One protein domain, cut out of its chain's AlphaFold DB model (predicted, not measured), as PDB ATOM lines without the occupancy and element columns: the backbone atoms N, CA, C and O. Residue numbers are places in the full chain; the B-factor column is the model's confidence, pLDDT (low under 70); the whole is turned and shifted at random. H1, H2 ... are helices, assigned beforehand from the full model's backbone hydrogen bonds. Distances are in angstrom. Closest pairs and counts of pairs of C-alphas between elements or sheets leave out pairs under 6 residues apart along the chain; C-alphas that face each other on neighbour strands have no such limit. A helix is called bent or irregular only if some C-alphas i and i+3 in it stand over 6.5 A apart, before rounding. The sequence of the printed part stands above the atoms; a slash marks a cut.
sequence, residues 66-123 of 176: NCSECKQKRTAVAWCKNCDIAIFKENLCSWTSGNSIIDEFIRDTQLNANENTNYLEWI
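Overview. This is residues 66 to 123 of the 176 residues of an uncharacterized protein of Rhizophagus irregularis (UniProt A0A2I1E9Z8). With little regular structure, this is a loose-ended helical hairpin: H2 and H1 run opposite ways, joined by a short link at one end of a rod, while residues 66 to 80, without a named element, make the other end. After H2, residues 112 to 123 fold back. The printed part has 58 residues, 23 of them in two named helices, H1 then H2, with no named strand: all helix. It is only just compact, close to loose, with a radius of gyration of the C-alphas of 12.2 A, and spans 38 by 18 by 16 A.

Arrangement. Begin with H2, residues 100 to 111, which touches H1, residues 81 to 91, with residues 107 to 111 alone. Their closest C-alphas, those of Leu 111 and Ile 85, are 5.6 A apart. They form a helical hairpin, at a shallow tilt of 28 degrees, opposite ways. In H1 and H2 every O i to N i+4 pair is within hydrogen-bond range.

Along the chain. Find C-alpha 100 at (81.145, 61.227, 67.899); from there H2 runs 16.1 A to C-alpha 111. H1 runs 15.3 A from C-alpha 81 at (97.290, 76.735, 78.479) to C-alpha 91.

Size, cuts and confidence. The C-alphas farthest apart, of Asn 66 and Gly 98, are 37.6 A apart. The printed part has no cut, and no printed residue has pLDDT under 70.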
ATOM      1  N   ASN A  66     102.229  84.011  86.733       90.38
ATOM      2  CA  ASN A  66     102.623  82.621  86.538       90.38
ATOM      3  C   ASN A  66     101.546  81.690  87.099       90.38
ATOM      4  O   ASN A  66     100.871  82.009  88.074       90.38
ATOM      5  N   CYS A  67     101.402  80.517  86.495       87.75
ATOM      6  CA  CYS A  67     100.551  79.453  87.006       87.75
ATOM      7  C   CYS A  67     101.072  78.957  88.366       87.75
ATOM      8  O   CYS A  67     102.272  78.715  88.514       87.75
ATOM      9  N   SER A  68     100.173  78.772  89.337       85.38
ATOM     10  CA  SER A  68     100.483  78.195  90.652       85.38
ATOM     11  C   SER A  68     101.082  76.792  90.526       85.38
ATOM     12  O   SER A  68     102.080  76.513  91.189       85.38
ATOM     13  N   GLU A  69     100.558  75.977  89.610       86.94
ATOM     14  CA  GLU A  69     100.949  74.574  89.426       86.94
ATOM     15  C   GLU A  69     102.286  74.424  88.694       86.94
ATOM     16  O   GLU A  69     103.267  73.932  89.250       86.94
ATOM     17  N   CYS A  70     102.365  74.874  87.436       92.12
ATOM     18  CA  CYS A  70     103.525  74.600  86.578       92.12
ATOM     19  C   CYS A  70     104.564  75.729  86.528       92.12
ATOM     20  O   CYS A  70     105.572  75.602  85.831       92.12
ATOM     21  N   LYS A  71     104.314  76.855  87.214       91.62
ATOM     22  CA  LYS A  71     105.168  78.061  87.253       91.62
ATOM     23  C   LYS A  71     105.430  78.743  85.900       91.62
ATOM     24  O   LYS A  71     106.145  79.740  85.855       91.62
ATOM     25  N   GLN A  72     104.827  78.262  84.812       91.25
ATOM     26  CA  GLN A  72     104.874  78.904  83.496       91.25
ATOM     27  C   GLN A  72     103.976  80.141  83.455       91.25
ATOM     28  O   GLN A  72     102.992  80.227  84.194       91.25
ATOM     29  N   LYS A  73     104.280  81.080  82.553       91.06
ATOM     30  CA  LYS A  73     103.440  82.264  82.329       91.06
ATOM     31  C   LYS A  73     102.036  81.854  81.877       91.06
ATOM     32  O   LYS A  73     101.882  81.011  80.993       91.06
ATOM     33  N   ARG A  74     101.017  82.462  82.483       89.00
ATOM     34  CA  ARG A  74      99.623  82.343  82.041       89.00
ATOM     35  C   ARG A  74      99.429  83.111  80.732       89.00
ATOM     36  O   ARG A  74     100.071  84.138  80.516       89.00
ATOM     37  N   THR A  75      98.553  82.611  79.861       87.75
ATOM     38  CA  THR A  75      98.231  83.271  78.577       87.75
ATOM     39  C   THR A  75      96.979  84.135  78.657       87.75
ATOM     40  O   THR A  75      96.766  84.955  77.773       87.75
ATOM     41  N   ALA A  76      96.175  83.968  79.709       85.69
ATOM     42  CA  ALA A  76      95.038  84.817  80.037       85.69
ATOM     43  C   ALA A  76      94.779  84.793  81.552       85.69
ATOM     44  O   ALA A  76      95.358  83.983  82.288       85.69
ATOM     45  N   VAL A  77      93.900  85.679  82.028       81.88
ATOM     46  CA  VAL A  77      93.472  85.722  83.435       81.88
ATOM     47  C   VAL A  77      92.953  84.346  83.854       81.88
ATOM     48  O   VAL A  77      92.101  83.775  83.178       81.88
ATOM     49  N   ALA A  78      93.471  83.813  84.964       78.62
ATOM     50  CA  ALA A  78      93.083  82.506  85.500       78.62
ATOM     51  C   ALA A  78      93.145  81.350  84.474       78.62
ATOM     52  O   ALA A  78      92.358  80.412  84.554       78.62
ATOM     53  N   TRP A  79      94.055  81.421  83.495       86.50
ATOM     54  CA  TRP A  79      94.204  80.395  82.463       86.50
ATOM     55  C   TRP A  79      95.672  80.058  82.205       86.50
ATOM     56  O   TRP A  79      96.487  80.907  81.822       86.50
ATOM     57  N   CYS A  80      96.011  78.786  82.373       90.50
ATOM     58  CA  CYS A  80      97.294  78.221  82.008       90.50
ATOM     59  C   CYS A  80      97.096  77.193  80.900       90.50
ATOM     60  O   CYS A  80      96.762  76.041  81.160       90.50
ATOM     61  N   LYS A  81      97.426  77.586  79.666       90.62
ATOM     62  CA  LYS A  81      97.290  76.735  78.479       90.62
ATOM     63  C   LYS A  81      97.801  75.303  78.687       90.62
ATOM     64  O   LYS A  81      97.129  74.366  78.289       90.62
ATOM     65  N   ASN A  82      98.948  75.116  79.339       91.00
ATOM     66  CA  ASN A  82      99.496  73.777  79.569       91.00
ATOM     67  C   ASN A  82      98.691  72.967  80.595       91.00
ATOM     68  O   ASN A  82      98.389  71.805  80.332       91.00
ATOM     69  N   CYS A  83      98.346  73.559  81.743       90.75
ATOM     70  CA  CYS A  83      97.623  72.854  82.803       90.75
ATOM     71  C   CYS A  83      96.161  72.604  82.423       90.75
ATOM     72  O   CYS A  83      95.686  71.481  82.557       90.75
ATOM     73  N   ASP A  84      95.461  73.611  81.902       89.12
ATOM     74  CA  ASP A  84      94.048  73.489  81.538       89.12
ATOM     75  C   ASP A  84      93.843  72.492  80.385       89.12
ATOM     76  O   ASP A  84      92.968  71.629  80.457       89.12
ATOM     77  N   ILE A  85      94.705  72.514  79.357       90.69
ATOM     78  CA  ILE A  85      94.661  71.506  78.284       90.69
ATOM     79  C   ILE A  85      94.991  70.110  78.823       90.69
ATOM     80  O   ILE A  85      94.400  69.132  78.364       90.69
ATOM     81  N   ALA A  86      95.922  69.979  79.777       90.81
ATOM     82  CA  ALA A  86      96.213  68.687  80.401       90.81
ATOM     83  C   ALA A  86      94.988  68.138  81.152       90.81
ATOM     84  O   ALA A  86      94.619  66.985  80.936       90.81
ATOM     85  N   ILE A  87      94.289  68.984  81.917       87.88
ATOM     86  CA  ILE A  87      93.032  68.629  82.591       87.88
ATOM     87  C   ILE A  87      91.978  68.183  81.574       87.88
ATOM     88  O   ILE A  87      91.286  67.188  81.794       87.88
ATOM     89  N   PHE A  88      91.841  68.877  80.443       87.56
ATOM     90  CA  PHE A  88      90.915  68.441  79.401       87.56
ATOM     91  C   PHE A  88      91.298  67.088  78.822       87.56
ATOM     92  O   PHE A  88      90.421  66.242  78.690       87.56
ATOM     93  N   LYS A  89      92.589  66.850  78.551       87.75
ATOM     94  CA  LYS A  89      93.100  65.559  78.061       87.75
ATOM     95  C   LYS A  89      92.778  64.402  79.004       87.75
ATOM     96  O   LYS A  89      92.349  63.353  78.536       87.75
ATOM     97  N   GLU A  90      92.939  64.602  80.310       86.38
ATOM     98  CA  GLU A  90      92.591  63.607  81.334       86.38
ATOM     99  C   GLU A  90      91.081  63.330  81.384       86.38
ATOM    100  O   GLU A  90      90.655  62.195  81.594       86.38
ATOM    101  N   ASN A  91      90.267  64.352  81.117       79.50
ATOM    102  CA  ASN A  91      88.808  64.267  81.125       79.50
ATOM    103  C   ASN A  91      88.187  63.875  79.771       79.50
ATOM    104  O   ASN A  91      86.969  63.742  79.692       79.50
ATOM    105  N   LEU A  92      88.964  63.633  78.706       75.31
ATOM    106  CA  LEU A  92      88.405  63.259  77.390       75.31
ATOM    107  C   LEU A  92      87.593  61.961  77.429       75.31
ATOM    108  O   LEU A  92      86.713  61.755  76.591       75.31
ATOM    109  N   CYS A  93      87.912  61.087  78.382       70.38
ATOM    110  CA  CYS A  93      87.234  59.819  78.598       70.38
ATOM    111  C   CYS A  93      86.143  59.894  79.677       70.38
ATOM    112  O   CYS A  93      85.442  58.910  79.864       70.38
ATOM    113  N   SER A  94      85.972  61.003  80.409       76.12
ATOM    114  CA  SER A  94      85.004  61.043  81.518       76.12
ATOM    115  C   SER A  94      83.550  61.220  81.068       76.12
ATOM    116  O   SER A  94      82.646  60.982  81.866       76.12
ATOM    117  N   TRP A  95      83.318  61.565  79.798       81.31
ATOM    118  CA  TRP A  95      81.988  61.753  79.220       81.31
ATOM    119  C   TRP A  95      81.950  61.424  77.716       81.31
ATOM    120  O   TRP A  95      82.965  61.440  77.017       81.31
ATOM    121  N   THR A  96      80.750  61.132  77.216       80.94
ATOM    122  CA  THR A  96      80.419  61.065  75.786       80.94
ATOM    123  C   THR A  96      78.964  61.476  75.604       80.94
ATOM    124  O   THR A  96      78.106  61.105  76.406       80.94
ATOM    125  N   SER A  97      78.669  62.220  74.540       75.81
ATOM    126  CA  SER A  97      77.291  62.540  74.152       75.81
ATOM    127  C   SER A  97      76.581  61.385  73.437       75.81
ATOM    128  O   SER A  97      75.408  61.496  73.092       75.81
ATOM    129  N   GLY A  98      77.295  60.295  73.128       81.62
ATOM    130  CA  GLY A  98      76.826  59.266  72.199       81.62
ATOM    131  C   GLY A  98      76.855  59.704  70.726       81.62
ATOM    132  O   GLY A  98      76.500  58.916  69.850       81.62
ATOM    133  N   ASN A  99      77.300  60.932  70.426       81.00
ATOM    134  CA  ASN A  99      77.505  61.448  69.076       81.00
ATOM    135  C   ASN A  99      78.975  61.838  68.880       81.00
ATOM    136  O   ASN A  99      79.435  62.869  69.370       81.00
ATOM    137  N   SER A 100      79.705  61.038  68.101       84.50
ATOM    138  CA  SER A 100      81.145  61.227  67.899       84.50
ATOM    139  C   SER A 100      81.509  62.570  67.265       84.50
ATOM    140  O   SER A 100      82.566  63.104  67.579       84.50
ATOM    141  N   ILE A 101      80.645  63.132  66.410       85.75
ATOM    142  CA  ILE A 101      80.883  64.428  65.756       85.75
ATOM    143  C   ILE A 101      80.803  65.560  66.788       85.75
ATOM    144  O   ILE A 101      81.628  66.471  66.779       85.75
ATOM    145  N   ILE A 102      79.822  65.502  67.693       81.88
ATOM    146  CA  ILE A 102      79.675  66.493  68.770       81.88
ATOM    147  C   ILE A 102      80.820  66.353  69.774       81.88
ATOM    148  O   ILE A 102      81.415  67.358  70.161       81.88
ATOM    149  N   ASP A 103      81.155  65.119  70.157       83.50
ATOM    150  CA  ASP A 103      82.260  64.843  71.073       83.50
ATOM    151  C   ASP A 103      83.583  65.382  70.515       83.50
ATOM    152  O   ASP A 103      84.302  66.088  71.217       83.50
ATOM    153  N   GLU A 104      83.897  65.099  69.246       89.25
ATOM    154  CA  GLU A 104      85.101  65.606  68.581       89.25
ATOM    155  C   GLU A 104      85.126  67.136  68.541       89.25
ATOM    156  O   GLU A 104      86.138  67.736  68.899       89.25
ATOM    157  N   PHE A 105      84.003  67.773  68.201       87.00
ATOM    158  CA  PHE A 105      83.910  69.229  68.154       87.00
ATOM    159  C   PHE A 105      84.154  69.879  69.522       87.00
ATOM    160  O   PHE A 105      84.943  70.815  69.632       87.00
ATOM    161  N   ILE A 106      83.530  69.373  70.591       86.12
ATOM    162  CA  ILE A 106      83.741  69.905  71.946       86.12
ATOM    163  C   ILE A 106      85.209  69.735  72.356       86.12
ATOM    164  O   ILE A 106      85.826  70.696  72.824       86.12
ATOM    165  N   ARG A 107      85.790  68.550  72.132       90.12
ATOM    166  CA  ARG A 107      87.200  68.273  72.448       90.12
ATOM    167  C   ARG A 107      88.142  69.197  71.686       90.12
ATOM    168  O   ARG A 107      89.073  69.725  72.286       90.12
ATOM    169  N   ASP A 108      87.889  69.433  70.402       92.25
ATOM    170  CA  ASP A 108      88.689  70.349  69.589       92.25
ATOM    171  C   ASP A 108      88.670  71.772  70.170       92.25
ATOM    172  O   ASP A 108      89.728  72.364  70.394       92.25
ATOM    173  N   THR A 109      87.492  72.289  70.546       89.69
ATOM    174  CA  THR A 109      87.407  73.623  71.174       89.69
ATOM    175  C   THR A 109      88.166  73.704  72.502       89.69
ATOM    176  O   THR A 109      88.809  74.712  72.779       89.69
ATOM    177  N   GLN A 110      88.139  72.642  73.313       89.94
ATOM    178  CA  GLN A 110      88.843  72.569  74.597       89.94
ATOM    179  C   GLN A 110      90.365  72.509  74.421       89.94
ATOM    180  O   GLN A 110      91.099  73.226  75.101       89.94
ATOM    181  N   LEU A 111      90.855  71.688  73.485       91.75
ATOM    182  CA  LEU A 111      92.287  71.515  73.220       91.75
ATOM    183  C   LEU A 111      92.917  72.735  72.533       91.75
ATOM    184  O   LEU A 111      94.109  72.987  72.715       91.75
ATOM    185  N   ASN A 112      92.128  73.501  71.776       90.81
ATOM    186  CA  ASN A 112      92.582  74.702  71.070       90.81
ATOM    187  C   ASN A 112      92.300  76.012  71.829       90.81
ATOM    188  O   ASN A 112      92.602  77.098  71.323       90.81
ATOM    189  N   ALA A 113      91.755  75.931  73.044       87.62
ATOM    190  CA  ALA A 113      91.442  77.089  73.868       87.62
ATOM    191  C   ALA A 113      92.698  77.902  74.228       87.62
ATOM    192  O   ALA A 113      93.741  77.363  74.610       87.62
ATOM    193  N   ASN A 114      92.591  79.231  74.144       86.75
ATOM    194  CA  ASN A 114      93.673  80.155  74.515       86.75
ATOM    195  C   ASN A 114      93.375  80.958  75.792       86.75
ATOM    196  O   ASN A 114      94.274  81.605  76.331       86.75
ATOM    197  N   GLU A 115      92.140  80.877  76.283       82.94
ATOM    198  CA  GLU A 115      91.657  81.519  77.501       82.94
ATOM    199  C   GLU A 115      90.475  80.736  78.084       82.94
ATOM    200  O   GLU A 115      89.832  79.942  77.389       82.94
ATOM    201  N   ASN A 116      90.149  81.011  79.350       76.44
ATOM    202  CA  ASN A 116      89.104  80.310  80.101       76.44
ATOM    203  C   ASN A 116      87.674  80.517  79.553       76.44
ATOM    204  O   ASN A 116      86.729  79.907  80.051       76.44
ATOM    205  N   THR A 117      87.510  81.373  78.543       76.06
ATOM    206  CA  THR A 117      86.226  81.722  77.938       76.06
ATOM    207  C   THR A 117      85.997  81.102  76.557       76.06
ATOM    208  O   THR A 117      84.865  81.163  76.076       76.06
ATOM    209  N   ASN A 118      87.023  80.505  75.939       83.31
ATOM    210  CA  ASN A 118      87.048  80.169  74.508       83.31
ATOM    211  C   ASN A 118      86.904  78.672  74.202       83.31
ATOM    212  O   ASN A 118      87.463  78.185  73.222       83.31
ATOM    213  N   TYR A 119      86.153  77.937  75.018       84.88
ATOM    214  CA  TYR A 119      85.858  76.527  74.770       84.88
ATOM    215  C   TYR A 119      84.423  76.175  75.146       84.88
ATOM    216  O   TYR A 119      83.774  76.882  75.920       84.88
ATOM    217  N   LEU A 120      83.939  75.057  74.607       84.56
ATOM    218  CA  LEU A 120      82.649  74.495  74.979       84.56
ATOM    219  C   LEU A 120      82.792  73.598  76.210       84.56
ATOM    220  O   LEU A 120      83.646  72.712  76.265       84.56
ATOM    221  N   GLU A 121      81.938  73.825  77.203       84.25
ATOM    222  CA  GLU A 121      81.835  72.972  78.385       84.25
ATOM    223  C   GLU A 121      80.789  71.877  78.139       84.25
ATOM    224  O   GLU A 121      79.664  72.168  77.727       84.25
ATOM    225  N   TRP A 122      81.159  70.618  78.390       85.88
ATOM    226  CA  TRP A 122      80.198  69.517  78.442       85.88
ATOM    227  C   TRP A 122      79.467  69.536  79.785       85.88
ATOM    228  O   TRP A 122      80.112  69.561  80.834       85.88
ATOM    229  N   ILE A 123      78.133  69.512  79.745       85.50
ATOM    230  CA  ILE A 123      77.266  69.549  80.923       85.50
ATOM    231  C   ILE A 123      76.361  68.325  80.914       85.50
ATOM    232  O   ILE A 123      75.580  68.128  79.980       85.50
TER     233      ILE A 123